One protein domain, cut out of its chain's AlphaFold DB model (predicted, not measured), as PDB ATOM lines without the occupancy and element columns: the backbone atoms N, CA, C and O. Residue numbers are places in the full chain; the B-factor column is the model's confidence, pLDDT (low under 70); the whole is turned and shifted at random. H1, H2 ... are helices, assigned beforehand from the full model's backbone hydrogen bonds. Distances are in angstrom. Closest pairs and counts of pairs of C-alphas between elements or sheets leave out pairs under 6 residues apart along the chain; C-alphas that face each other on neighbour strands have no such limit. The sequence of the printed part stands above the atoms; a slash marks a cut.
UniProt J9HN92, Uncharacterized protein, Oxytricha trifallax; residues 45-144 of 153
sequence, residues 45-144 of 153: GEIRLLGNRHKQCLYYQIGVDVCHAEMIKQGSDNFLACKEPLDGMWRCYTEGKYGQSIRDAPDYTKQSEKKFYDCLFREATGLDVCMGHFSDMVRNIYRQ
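Overview. This is residues 45 to 144 of the 153 residues of an uncharacterized protein of Oxytricha trifallax (UniProt J9HN92). Two helical hairpins, H2 with H3 and H4 with H5, stand at a slant to each other, while H1 leads into H2 and packs on H5 with residues 46 to 50. The printed part has 100 residues with five named helices, H1 to H5 in order. It is all helix and compact, radius of gyration of the C-alphas 12.8 A, spanning 40 by 26 by 22 A.

Arrangement. H2, residues 58 to 73, touches H3, residues 79 to 93, at a shallow tilt of 14 degrees; closest are C-alphas 60 and 89, 4.9 A. H4, residues 107 to 122, touches H5, residues 127 to 142, at a shallow tilt of 5 degrees; closest are C-alphas 116 and 133, 5.0 A. O i to N i+4 pairs within hydrogen-bond range number 8 of 11 in H3.

Along the chain. H1, residues 45 to 56, begins at C-alpha (220.772, 149.751, 99.149); H5 ends at (218.294, 141.030, 99.644). H2 is 22.5 A long.

Size, cuts and confidence. The printed part has no cut; the H3 to H4 link is long. Residues 77 and 79 have pLDDT under 70.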
ATOM      1  N   GLY A  45     221.972 150.331  99.754       92.75
ATOM      2  CA  GLY A  45     220.772 149.751  99.149       92.75
ATOM      3  C   GLY A  45     219.933 148.953 100.150       92.75
ATOM      4  O   GLY A  45     218.724 149.147 100.214       92.75
ATOM      5  N   GLU A  46     220.567 148.168 101.030       93.38
ATOM      6  CA  GLU A  46     219.874 147.427 102.097       93.38
ATOM      7  C   GLU A  46     219.159 148.381 103.068       93.38
ATOM      8  O   GLU A  46     217.997 148.171 103.419       93.38
ATOM      9  N   ILE A  47     219.837 149.465 103.464       94.25
ATOM     10  CA  ILE A  47     219.269 150.494 104.350       94.25
ATOM     11  C   ILE A  47     218.075 151.175 103.677       94.25
ATOM     12  O   ILE A  47     217.032 151.359 104.308       94.25
ATOM     13  N   ARG A  48     218.216 151.542 102.400       94.06
ATOM     14  CA  ARG A  48     217.153 152.196 101.630       94.06
ATOM     15  C   ARG A  48     215.943 151.283 101.468       94.06
ATOM     16  O   ARG A  48     214.832 151.709 101.772       94.06
ATOM     17  N   LEU A  49     216.161 150.033 101.061       94.38
ATOM     18  CA  LEU A  49     215.113 149.028 100.927       94.38
ATOM     19  C   LEU A  49     214.305 148.914 102.221       94.38
ATOM     20  O   LEU A  49     213.089 149.099 102.204       94.38
ATOM     21  N   LEU A  50     214.973 148.651 103.347       94.69
ATOM     22  CA  LEU A  50     214.282 148.492 104.625       94.69
ATOM     23  C   LEU A  50     213.572 149.772 105.051       94.69
ATOM     24  O   LEU A  50     212.403 149.709 105.420       94.69
ATOM     25  N   GLY A  51     214.232 150.930 104.971       94.25
ATOM     26  CA  GLY A  51     213.625 152.213 105.338       94.25
ATOM     27  C   GLY A  51     212.343 152.492 104.551       94.25
ATOM     28  O   GLY A  51     211.311 152.846 105.129       94.25
ATOM     29  N   ASN A  52     212.369 152.241 103.244       94.00
ATOM     30  CA  ASN A  52     211.208 152.406 102.378       94.00
ATOM     31  C   ASN A  52     210.103 151.399 102.687       94.00
ATOM     32  O   ASN A  52     208.938 151.791 102.775       94.00
ATOM     33  N   ARG A  53     210.439 150.123 102.906       94.06
ATOM     34  CA  ARG A  53     209.447 149.101 103.267       94.06
ATOM     35  C   ARG A  53     208.834 149.357 104.637       94.06
ATOM     36  O   ARG A  53     207.620 149.250 104.763       94.06
ATOM     37  N   HIS A  54     209.608 149.797 105.626       94.31
ATOM     38  CA  HIS A  54     209.065 150.199 106.924       94.31
ATOM     39  C   HIS A  54     208.030 151.315 106.782       94.31
ATOM     40  O   HIS A  54     206.977 151.241 107.410       94.31
ATOM     41  N   LYS A  55     208.286 152.301 105.915       94.25
ATOM     42  CA  LYS A  55     207.342 153.388 105.634       94.25
ATOM     43  C   LYS A  55     206.106 152.914 104.861       94.25
ATOM     44  O   LYS A  55     204.989 153.250 105.235       94.25
ATOM     45  N   GLN A  56     206.294 152.159 103.781       93.69
ATOM     46  CA  GLN A  56     205.206 151.741 102.886       93.69
ATOM     47  C   GLN A  56     204.306 150.674 103.514       93.69
ATOM     48  O   GLN A  56     203.092 150.696 103.335       93.69
ATOM     49  N   CYS A  57     204.893 149.763 104.285       95.56
ATOM     50  CA  CYS A  57     204.200 148.639 104.905       95.56
ATOM     51  C   CYS A  57     203.781 148.919 106.353       95.56
ATOM     52  O   CYS A  57     203.345 147.999 107.046       95.56
ATOM     53  N   LEU A  58     203.892 150.173 106.813       95.25
ATOM     54  CA  LEU A  58     203.552 150.582 108.178       95.25
ATOM     55  C   LEU A  58     202.117 150.198 108.556       95.25
ATOM     56  O   LEU A  58     201.871 149.744 109.666       95.25
ATOM     57  N   TYR A  59     201.176 150.319 107.617       95.56
ATOM     58  CA  TYR A  59     199.779 149.956 107.857       95.56
ATOM     59  C   TYR A  59     199.615 148.483 108.264       95.56
ATOM     60  O   TYR A  59     198.872 148.171 109.192       95.56
ATOM     61  N   TYR A  60     200.354 147.575 107.620       95.56
ATOM     62  CA  TYR A  60     200.323 146.157 107.971       95.56
ATOM     63  C   TYR A  60     201.016 145.877 109.305       95.56
ATOM     64  O   TYR A  60     200.510 145.066 110.074       95.56
ATOM     65  N   GLN A  61     202.116 146.576 109.613       94.38
ATOM     66  CA  GLN A  61     202.763 146.477 110.929       94.38
ATOM     67  C   GLN A  61     201.793 146.877 112.047       94.38
ATOM     68  O   GLN A  61     201.632 146.131 113.006       94.38
ATOM     69  N   ILE A  62     201.081 148.000 111.889       94.50
ATOM     70  CA  ILE A  62     200.049 148.434 112.843       94.50
ATOM     71  C   ILE A  62     198.965 147.358 112.987       94.50
ATOM     72  O   ILE A  62     198.558 147.041 114.098       94.50
ATOM     73  N   GLY A  63     198.517 146.758 111.879       94.00
ATOM     74  CA  GLY A  63     197.535 145.671 111.916       94.00
ATOM     75  C   GLY A  63     198.015 144.443 112.700       94.00
ATOM     76  O   GLY A  63     197.240 143.862 113.460       94.00
ATOM     77  N   VAL A  64     199.286 144.060 112.546       93.31
ATOM     78  CA  VAL A  64     199.897 142.964 113.315       93.31
ATOM     79  C   VAL A  64     199.975 143.324 114.796       93.31
ATOM     80  O   VAL A  64     199.597 142.503 115.627       93.31
ATOM     81  N   ASP A  65     200.403 144.541 115.124       92.25
ATOM     82  CA  ASP A  65     200.553 145.001 116.507       92.25
ATOM     83  C   ASP A  65     199.208 145.069 117.247       92.25
ATOM     84  O   ASP A  65     199.058 144.518 118.336       92.25
ATOM     85  N   VAL A  66     198.176 145.634 116.610       92.25
ATOM     86  CA  VAL A  66     196.809 145.671 117.160       92.25
ATOM     87  C   VAL A  66     196.263 144.260 117.369       92.25
ATOM     88  O   VAL A  66     195.673 143.975 118.412       92.25
ATOM     89  N   CYS A  67     196.459 143.368 116.396       91.38
ATOM     90  CA  CYS A  67     196.001 141.990 116.521       91.38
ATOM     91  C   CYS A  67     196.709 141.259 117.669       91.38
ATOM     92  O   CYS A  67     196.061 140.591 118.474       91.38
ATOM     93  N   HIS A  68     198.025 141.427 117.777       89.50
ATOM     94  CA  HIS A  68     198.827 140.849 118.845       89.50
ATOM     95  C   HIS A  68     198.395 141.365 120.229       89.50
ATOM     96  O   HIS A  68     198.169 140.571 121.143       89.50
ATOM     97  N   ALA A  69     198.187 142.676 120.374       89.81
ATOM     98  CA  ALA A  69     197.713 143.276 121.619       89.81
ATOM     99  C   ALA A  69     196.335 142.735 122.040       89.81
ATOM    100  O   ALA A  69     196.110 142.439 123.217       89.81
ATOM    101  N   GLU A  70     195.417 142.562 121.088       89.12
ATOM    102  CA  GLU A  70     194.094 142.000 121.366       89.12
ATOM    103  C   GLU A  70     194.171 140.501 121.707       89.12
ATOM    104  O   GLU A  70     193.477 140.050 122.618       89.12
ATOM    105  N   MET A  71     195.060 139.738 121.062       87.62
ATOM    106  CA  MET A  71     195.322 138.340 121.425       87.62
ATOM    107  C   MET A  71     195.811 138.197 122.870       87.62
ATOM    108  O   MET A  71     195.261 137.382 123.616       87.62
ATOM    109  N   ILE A  72     196.788 139.015 123.284       86.81
ATOM    110  CA  ILE A  72     197.288 139.036 124.668       86.81
ATOM    111  C   ILE A  72     196.147 139.352 125.636       86.81
ATOM    112  O   ILE A  72     195.973 138.668 126.644       86.81
ATOM    113  N   LYS A  73     195.337 140.367 125.323       87.50
ATOM    114  CA  LYS A  73     194.209 140.784 126.166       87.50
ATOM    115  C   LYS A  73     193.159 139.685 126.334       87.50
ATOM    116  O   LYS A  73     192.549 139.584 127.396       87.50
ATOM    117  N   GLN A  74     192.946 138.873 125.304       86.00
ATOM    118  CA  GLN A  74     192.008 137.751 125.329       86.00
ATOM    119  C   GLN A  74     192.606 136.476 125.948       86.00
ATOM    120  O   GLN A  74     191.878 135.497 126.107       86.00
ATOM    121  N   GLY A  75     193.901 136.461 126.290       81.75
ATOM    122  CA  GLY A  75     194.599 135.255 126.751       81.75
ATOM    123  C   GLY A  75     194.561 134.129 125.715       81.75
ATOM    124  O   GLY A  75     194.488 132.956 126.076       81.75
ATOM    125  N   SER A  76     194.506 134.491 124.432       76.81
ATOM    126  CA  SER A  76     194.378 133.548 123.327       76.81
ATOM    127  C   SER A  76     195.753 133.185 122.786       76.81
ATOM    128  O   SER A  76     196.488 134.054 122.326       76.81
ATOM    129  N   ASP A  77     196.048 131.889 122.729       69.69
ATOM    130  CA  ASP A  77     197.258 131.364 122.081       69.69
ATOM    131  C   ASP A  77     197.063 131.159 120.564       69.69
ATOM    132  O   ASP A  77     197.909 130.583 119.871       69.69
ATOM    133  N   ASN A  78     195.916 131.580 120.015       70.50
ATOM    134  CA  ASN A  78     195.550 131.265 118.640       70.50
ATOM    135  C   ASN A  78     196.199 132.216 117.627       70.50
ATOM    136  O   ASN A  78     195.569 133.147 117.124       70.50
ATOM    137  N   PHE A  79     197.451 131.914 117.276       69.88
ATOM    138  CA  PHE A  79     198.243 132.587 116.240       69.88
ATOM    139  C   PHE A  79     197.467 132.855 114.932       69.88
ATOM    140  O   PHE A  79     197.709 133.850 114.247       69.88
ATOM    141  N   LEU A  80     196.524 131.975 114.570       77.06
ATOM    142  CA  LEU A  80     195.771 132.085 113.319       77.06
ATOM    143  C   LEU A  80     194.926 133.361 113.238       77.06
ATOM    144  O   LEU A  80     194.645 133.810 112.128       77.06
ATOM    145  N   ALA A  81     194.574 133.971 114.374       81.44
ATOM    146  CA  ALA A  81     193.836 135.231 114.398       81.44
ATOM    147  C   ALA A  81     194.611 136.376 113.719       81.44
ATOM    148  O   ALA A  81     194.011 137.203 113.037       81.44
ATOM    149  N   CYS A  82     195.945 136.378 113.823       88.62
ATOM    150  CA  CYS A  82     196.806 137.407 113.230       88.62
ATOM    151  C   CYS A  82     197.432 136.997 111.895       88.62
ATOM    152  O   CYS A  82     198.331 137.678 111.400       88.62
ATOM    153  N   LYS A  83     196.960 135.906 111.281       91.00
ATOM    154  CA  LYS A  83     197.521 135.398 110.024       91.00
ATOM    155  C   LYS A  83     197.392 136.400 108.874       91.00
ATOM    156  O   LYS A  83     198.380 136.689 108.214       91.00
ATOM    157  N   GLU A  84     196.193 136.932 108.653       92.69
ATOM    158  CA  GLU A  84     195.895 137.890 107.578       92.69
ATOM    159  C   GLU A  84     196.800 139.138 107.604       92.69
ATOM    160  O   GLU A  84     197.483 139.396 106.606       92.69
ATOM    161  N   PRO A  85     196.881 139.904 108.716       93.88
ATOM    162  CA  PRO A  85     197.751 141.076 108.766       93.88
ATOM    163  C   PRO A  85     199.234 140.705 108.655       93.88
ATOM    164  O   PRO A  85     199.988 141.435 108.011       93.88
ATOM    165  N   LEU A  86     199.654 139.561 109.208       94.81
ATOM    166  CA  LEU A  86     201.044 139.116 109.129       94.81
ATOM    167  C   LEU A  86     201.449 138.728 107.702       94.81
ATOM    168  O   LEU A  86     202.515 139.120 107.226       94.81
ATOM    169  N   ASP A  87     200.591 138.001 106.996       95.44
ATOM    170  CA  ASP A  87     200.820 137.647 105.599       95.44
ATOM    171  C   ASP A  87     200.750 138.889 104.699       95.44
ATOM    172  O   ASP A  87     201.539 139.025 103.766       95.44
ATOM    173  N   GLY A  88     199.860 139.838 105.004       95.94
ATOM    174  CA  GLY A  88     199.830 141.148 104.353       95.94
ATOM    175  C   GLY A  88     201.142 141.915 104.528       95.94
ATOM    176  O   GLY A  88     201.690 142.428 103.548       95.94
ATOM    177  N   MET A  89     201.692 141.922 105.745       96.31
ATOM    178  CA  MET A  89     203.005 142.499 106.032       96.31
ATOM    179  C   MET A  89     204.095 141.802 105.216       96.31
ATOM    180  O   MET A  89     204.851 142.475 104.518       96.31
ATOM    181  N   TRP A  90     204.144 140.468 105.230       96.81
ATOM    182  CA  TRP A  90     205.112 139.696 104.447       96.81
ATOM    183  C   TRP A  90     205.070 140.044 102.959       96.81
ATOM    184  O   TRP A  90     206.100 140.392 102.375       96.81
ATOM    185  N   ARG A  91     203.880 140.018 102.351       96.56
ATOM    186  CA  ARG A  91     203.704 140.348 100.933       96.56
ATOM    187  C   ARG A  91     204.130 141.775 100.632       96.56
ATOM    188  O   ARG A  91     204.780 142.004  99.621       96.56
ATOM    189  N   CYS A  92     203.815 142.728 101.504       96.19
ATOM    190  CA  CYS A  92     204.220 144.114 101.300       96.19
ATOM    191  C   CYS A  92     205.750 144.265 101.313       96.19
ATOM    192  O   CYS A  92     206.321 144.897 100.425       96.19
ATOM    193  N   TYR A  93     206.431 143.635 102.273       96.44
ATOM    194  CA  TYR A  93     207.890 143.708 102.385       96.44
ATOM    195  C   TYR A  93     208.635 142.992 101.262       96.44
ATOM    196  O   TYR A  93     209.736 143.401 100.897       96.44
ATOM    197  N   THR A  94     208.030 141.939 100.721       95.88
ATOM    198  CA  THR A  94     208.620 141.095  99.677       95.88
ATOM    199  C   THR A  94     208.077 141.378  98.281       95.88
ATOM    200  O   THR A  94     208.386 140.644  97.346       95.88
ATOM    201  N   GLU A  95     207.247 142.414  98.132       93.81
ATOM    202  CA  GLU A  95     206.533 142.746  96.888       93.81
ATOM    203  C   GLU A  95     205.692 141.577  96.339       93.81
ATOM    204  O   GLU A  95     205.424 141.497  95.143       93.81
ATOM    205  N   GLY A  96     205.305 140.635  97.204       93.81
ATOM    206  CA  GLY A  96     204.595 139.406  96.845       93.81
ATOM    207  C   GLY A  96     205.422 138.397  96.041       93.81
ATOM    208  O   GLY A  96     204.856 137.421  95.551       93.81
ATOM    209  N   LYS A  97     206.737 138.606  95.903       94.88
ATOM    210  CA  LYS A  97     207.637 137.768  95.089       94.88
ATOM    211  C   LYS A  97     208.106 136.501  95.804       94.88
ATOM    212  O   LYS A  97     208.508 135.541  95.161       94.88
ATOM    213  N   TYR A  98     208.015 136.471  97.133       94.88
ATOM    214  CA  TYR A  98     208.546 135.393  97.975       94.88
ATOM    215  C   TYR A  98     207.433 134.651  98.730       94.88
ATOM    216  O   TYR A  98     207.531 134.399  99.931       94.88
ATOM    217  N   GLY A  99     206.354 134.327  98.014       93.19
ATOM    218  CA  GLY A  99     205.189 133.617  98.545       93.19
ATOM    219  C   GLY A  99     204.083 134.531  99.081       93.19
ATOM    220  O   GLY A  99     204.237 135.750  99.180       93.19
ATOM    221  N   GLN A 100     202.926 133.937  99.389       93.25
ATOM    222  CA  GLN A 100     201.737 134.679  99.834       93.25
ATOM    223  C   GLN A 100     201.630 134.753 101.357       93.25
ATOM    224  O   GLN A 100     200.958 135.649 101.873       93.25
ATOM    225  N   SER A 101     202.301 133.841 102.058       93.81
ATOM    226  CA  SER A 101     202.413 133.811 103.509       93.81
ATOM    227  C   SER A 101     203.869 133.888 103.943       93.81
ATOM    228  O   SER A 101     204.761 133.395 103.257       93.81
ATOM    229  N   ILE A 102     204.107 134.422 105.141       93.62
ATOM    230  CA  ILE A 102     205.430 134.348 105.780       93.62
ATOM    231  C   ILE A 102     205.915 132.893 105.933       93.62
ATOM    232  O   ILE A 102     207.113 132.628 105.927       93.62
ATOM    233  N   ARG A 103     204.989 131.926 105.999       91.75
ATOM    234  CA  ARG A 103     205.304 130.489 106.026       91.75
ATOM    235  C   ARG A 103     205.875 129.968 104.710       91.75
ATOM    236  O   ARG A 103     206.570 128.955 104.730       91.75
ATOM    237  N   ASP A 104     205.642 130.670 103.608       93.81
ATOM    238  CA  ASP A 104     206.179 130.341 102.284       93.81
ATOM    239  C   ASP A 104     207.575 130.946 102.070       93.81
ATOM    240  O   ASP A 104     208.160 130.797 100.998       93.81
ATOM    241  N   ALA A 105     208.120 131.644 103.078       93.44
ATOM    242  CA  ALA A 105     209.420 132.287 102.969       93.44
ATOM    243  C   ALA A 105     210.530 131.267 102.644       93.44
ATOM    244  O   ALA A 105     210.482 130.146 103.164       93.44
ATOM    245  N   PRO A 106     211.551 131.645 101.850       94.50
ATOM    246  CA  PRO A 106     212.628 130.741 101.448       94.50
ATOM    247  C   PRO A 106     213.345 130.079 102.630       94.50
ATOM    248  O   PRO A 106     213.496 130.694 103.691       94.50
ATOM    249  N   ASP A 107     213.873 128.869 102.432       93.69
ATOM    250  CA  ASP A 107     214.476 128.054 103.500       93.69
ATOM    251  C   ASP A 107     215.590 128.771 104.275       93.69
ATOM    252  O   ASP A 107     215.676 128.680 105.501       93.69
ATOM    253  N   TYR A 108     216.405 129.571 103.586       90.31
ATOM    254  CA  TYR A 108     217.489 130.338 104.204       90.31
ATOM    255  C   TYR A 108     216.998 131.452 105.150       90.31
ATOM    256  O   TYR A 108     217.781 131.986 105.933       90.31
ATOM    257  N   THR A 109     215.708 131.802 105.121       93.56
ATOM    258  CA  THR A 109     215.096 132.781 106.037       93.56
ATOM    259  C   THR A 109     214.450 132.138 107.267       93.56
ATOM    260  O   THR A 109     214.166 132.841 108.240       93.56
ATOM    261  N   LYS A 110     214.261 130.809 107.279       92.12
ATOM    262  CA  LYS A 110     213.478 130.086 108.300       92.12
ATOM    263  C   LYS A 110     214.007 130.238 109.718       92.12
ATOM    264  O   LYS A 110     213.235 130.220 110.674       92.12
ATOM    265  N   GLN A 111     215.316 130.418 109.877       92.25
ATOM    266  CA  GLN A 111     215.897 130.673 111.193       92.25
ATOM    267  C   GLN A 111     215.410 132.008 111.773       92.25
ATOM    268  O   GLN A 111     215.082 132.077 112.958       92.25
ATOM    269  N   SER A 112     215.347 133.054 110.949       94.50
ATOM    270  CA  SER A 112     214.833 134.366 111.344       94.50
ATOM    271  C   SER A 112     213.310 134.355 111.468       94.50
ATOM    272  O   SER A 112     212.796 134.937 112.418       94.50
ATOM    273  N   GLU A 113     212.604 133.611 110.605       93.94
ATOM    274  CA  GLU A 113     211.159 133.360 110.748       93.94
ATOM    275  C   GLU A 113     210.857 132.785 112.131       93.94
ATOM    276  O   GLU A 113     210.057 133.342 112.879       93.94
ATOM    277  N   LYS A 114     211.543 131.705 112.518       93.50
ATOM    278  CA  LYS A 114     211.333 131.070 113.819       93.50
ATOM    279  C   LYS A 114     211.559 132.049 114.974       93.50
ATOM    280  O   LYS A 114     210.725 132.109 115.868       93.50
ATOM    281  N   LYS A 115     212.645 132.832 114.942       93.62
ATOM    282  CA  LYS A 115     212.933 133.844 115.975       93.62
ATOM    283  C   LYS A 115     211.856 134.922 116.045       93.62
ATOM    284  O   LYS A 115     211.461 135.310 117.136       93.62
ATOM    285  N   PHE A 116     211.374 135.383 114.895       94.44
ATOM    286  CA  PHE A 116     210.288 136.351 114.832       94.44
ATOM    287  C   PHE A 116     209.010 135.798 115.475       94.44
ATOM    288  O   PHE A 116     208.418 136.453 116.326       94.44
ATOM    289  N   TYR A 117     208.630 134.569 115.125       90.56
ATOM    290  CA  TYR A 117     207.467 133.894 115.702       90.56
ATOM    291  C   TYR A 117     207.598 133.637 117.202       90.56
ATOM    292  O   TYR A 117     206.636 133.840 117.939       90.56
ATOM    293  N   ASP A 118     208.765 133.171 117.643       91.44
ATOM    294  CA  ASP A 118     209.029 132.904 119.054       91.44
ATOM    295  C   ASP A 118     208.957 134.220 119.858       91.44
ATOM    296  O   ASP A 118     208.238 134.279 120.853       91.44
ATOM    297  N   CYS A 119     209.572 135.300 119.365       92.06
ATOM    298  CA  CYS A 119     209.500 136.629 119.977       92.06
ATOM    299  C   CYS A 119     208.059 137.162 120.058       92.06
ATOM    300  O   CYS A 119     207.607 137.596 121.118       92.06
ATOM    301  N   LEU A 120     207.324 137.106 118.943       88.69
ATOM    302  CA  LEU A 120     206.004 137.725 118.855       88.69
ATOM    303  C   LEU A 120     204.948 136.918 119.614       88.69
ATOM    304  O   LEU A 120     204.133 137.497 120.308       88.69
ATOM    305  N   PHE A 121     204.949 135.587 119.522       85.19
ATOM    306  CA  PHE A 121     203.836 134.782 120.048       85.19
ATOM    307  C   PHE A 121     204.169 133.955 121.286       85.19
ATOM    308  O   PHE A 121     203.254 133.616 122.029       85.19
ATOM    309  N   ARG A 122     205.436 133.590 121.524       83.69
ATOM    310  CA  ARG A 122     205.803 132.820 122.730       83.69
ATOM    311  C   ARG A 122     206.271 133.713 123.858       83.69
ATOM    312  O   ARG A 122     205.908 133.486 125.005       83.69
ATOM    313  N   GLU A 123     207.089 134.701 123.526       85.75
ATOM    314  CA  GLU A 123     207.561 135.693 124.489       85.75
ATOM    315  C   GLU A 123     206.521 136.805 124.698       85.75
ATOM    316  O   GLU A 123     206.630 137.556 125.662       85.75
ATOM    317  N   ALA A 124     205.494 136.865 123.833       78.31
ATOM    318  CA  ALA A 124     204.428 137.871 123.842       78.31
ATOM    319  C   ALA A 124     204.988 139.305 123.858       78.31
ATOM    320  O   ALA A 124     204.460 140.206 124.516       78.31
ATOM    321  N   THR A 125     206.100 139.502 123.147       83.31
ATOM    322  CA  THR A 125     206.786 140.791 123.074       83.31
ATOM    323  C   THR A 125     206.132 141.667 122.006       83.31
ATOM    324  O   THR A 125     205.602 141.169 121.015       83.31
ATOM    325  N   GLY A 126     206.168 142.987 122.195       85.81
ATOM    326  CA  GLY A 126     205.695 143.948 121.201       85.81
ATOM    327  C   GLY A 126     206.358 143.765 119.832       85.81
ATOM    328  O   GLY A 126     207.520 143.349 119.719       85.81
ATOM    329  N   LEU A 127     205.605 144.081 118.772       90.12
ATOM    330  CA  LEU A 127     206.092 143.949 117.400       90.12
ATOM    331  C   LEU A 127     207.354 144.791 117.179       90.12
ATOM    332  O   LEU A 127     208.261 144.351 116.480       90.12
ATOM    333  N   ASP A 128     207.441 145.958 117.812       88.50
ATOM    334  CA  ASP A 128     208.588 146.867 117.785       88.50
ATOM    335  C   ASP A 128     209.921 146.177 118.120       88.50
ATOM    336  O   ASP A 128     210.920 146.407 117.433       88.50
ATOM    337  N   VAL A 129     209.929 145.277 119.105       91.19
ATOM    338  CA  VAL A 129     211.115 144.491 119.472       91.19
ATOM    339  C   VAL A 129     211.360 143.374 118.458       91.19
ATOM    340  O   VAL A 129     212.488 143.163 118.001       91.19
ATOM    341  N   CYS A 130     210.302 142.670 118.056       93.69
ATOM    342  CA  CYS A 130     210.414 141.505 117.180       93.69
ATOM    343  C   CYS A 130     210.727 141.868 115.721       93.69
ATOM    344  O   CYS A 130     211.260 141.031 114.983       93.69
ATOM    345  N   MET A 131     210.471 143.111 115.293       94.69
ATOM    346  CA  MET A 131     210.718 143.568 113.921       94.69
ATOM    347  C   MET A 131     212.170 143.382 113.480       94.69
ATOM    348  O   MET A 131     212.404 143.186 112.290       94.69
ATOM    349  N   GLY A 132     213.142 143.366 114.397       94.06
ATOM    350  CA  GLY A 132     214.531 143.049 114.054       94.06
ATOM    351  C   GLY A 132     214.679 141.677 113.383       94.06
ATOM    352  O   GLY A 132     215.356 141.552 112.361       94.06
ATOM    353  N   HIS A 133     213.986 140.654 113.893       95.38
ATOM    354  CA  HIS A 133     214.007 139.306 113.314       95.38
ATOM    355  C   HIS A 133     213.285 139.236 111.970       95.38
ATOM    356  O   HIS A 133     213.751 138.554 111.058       95.38
ATOM    357  N   PHE A 134     212.185 139.973 111.823       96.19
ATOM    358  CA  PHE A 134     211.483 140.074 110.548       96.19
ATOM    359  C   PHE A 134     212.342 140.780 109.489       96.19
ATOM    360  O   PHE A 134     212.509 140.274 108.378       96.19
ATOM    361  N   SER A 135     212.963 141.905 109.841       96.00
ATOM    362  CA  SER A 135     213.887 142.618 108.959       96.00
ATOM    363  C   SER A 135     215.068 141.736 108.555       96.00
ATOM    364  O   SER A 135     215.467 141.764 107.395       96.00
ATOM    365  N   ASP A 136     215.580 140.882 109.445       95.56
ATOM    366  CA  ASP A 136     216.617 139.904 109.097       95.56
ATOM    367  C   ASP A 136     216.162 138.891 108.033       95.56
ATOM    368  O   ASP A 136     216.983 138.471 107.217       95.56
ATOM    369  N   MET A 137     214.878 138.523 107.969       95.69
ATOM    370  CA  MET A 137     214.362 137.704 106.860       95.69
ATOM    371  C   MET A 137     214.489 138.441 105.524       95.69
ATOM    372  O   MET A 137     215.010 137.889 104.558       95.69
ATOM    373  N   VAL A 138     214.063 139.705 105.479       96.19
ATOM    374  CA  VAL A 138     214.110 140.534 104.262       96.19
ATOM    375  C   VAL A 138     215.556 140.809 103.843       96.19
ATOM    376  O   VAL A 138     215.890 140.732 102.663       96.19
ATOM    377  N   ARG A 139     216.451 141.053 104.805       94.94
ATOM    378  CA  ARG A 139     217.890 141.230 104.554       94.94
ATOM    379  C   ARG A 139     218.535 139.960 104.014       94.94
ATOM    380  O   ARG A 139     219.358 140.041 103.109       94.94
ATOM    381  N   ASN A 140     218.161 138.793 104.541       94.31
ATOM    382  CA  ASN A 140     218.634 137.512 104.017       94.31
ATOM    383  C   ASN A 140     218.256 137.326 102.546       94.31
ATOM    384  O   ASN A 140     219.084 136.832 101.785       94.31
ATOM    385  N   ILE A 141     217.048 137.746 102.153       95.19
ATOM    386  CA  ILE A 141     216.613 137.748 100.750       95.19
ATOM    387  C   ILE A 141     217.456 138.731  99.938       95.19
ATOM    388  O   ILE A 141     218.051 138.333  98.947       95.19
ATOM    389  N   TYR A 142     217.561 139.988 100.375       94.62
ATOM    390  CA  TYR A 142     218.294 141.030  99.644       94.62
ATOM    391  C   TYR A 142     219.779 140.703  99.431       94.62
ATOM    392  O   TYR A 142     220.393 141.147  98.471       94.62
ATOM    393  N   ARG A 143     220.386 139.914 100.321       92.94
ATOM    394  CA  ARG A 143     221.787 139.491 100.188       92.94
ATOM    395  C   ARG A 143     221.991 138.288  99.270       92.94
ATOM    396  O   ARG A 143     223.145 137.920  99.043       92.94
ATOM    397  N   GLN A 144     220.925 137.669  98.762       93.38
ATOM    398  CA  GLN A 144     221.061 136.645  97.732       93.38
ATOM    399  C   GLN A 144     221.435 137.293  96.393       93.38
ATOM    400  O   GLN A 144     220.910 138.355  96.065       93.38
TER     401      GLN A 144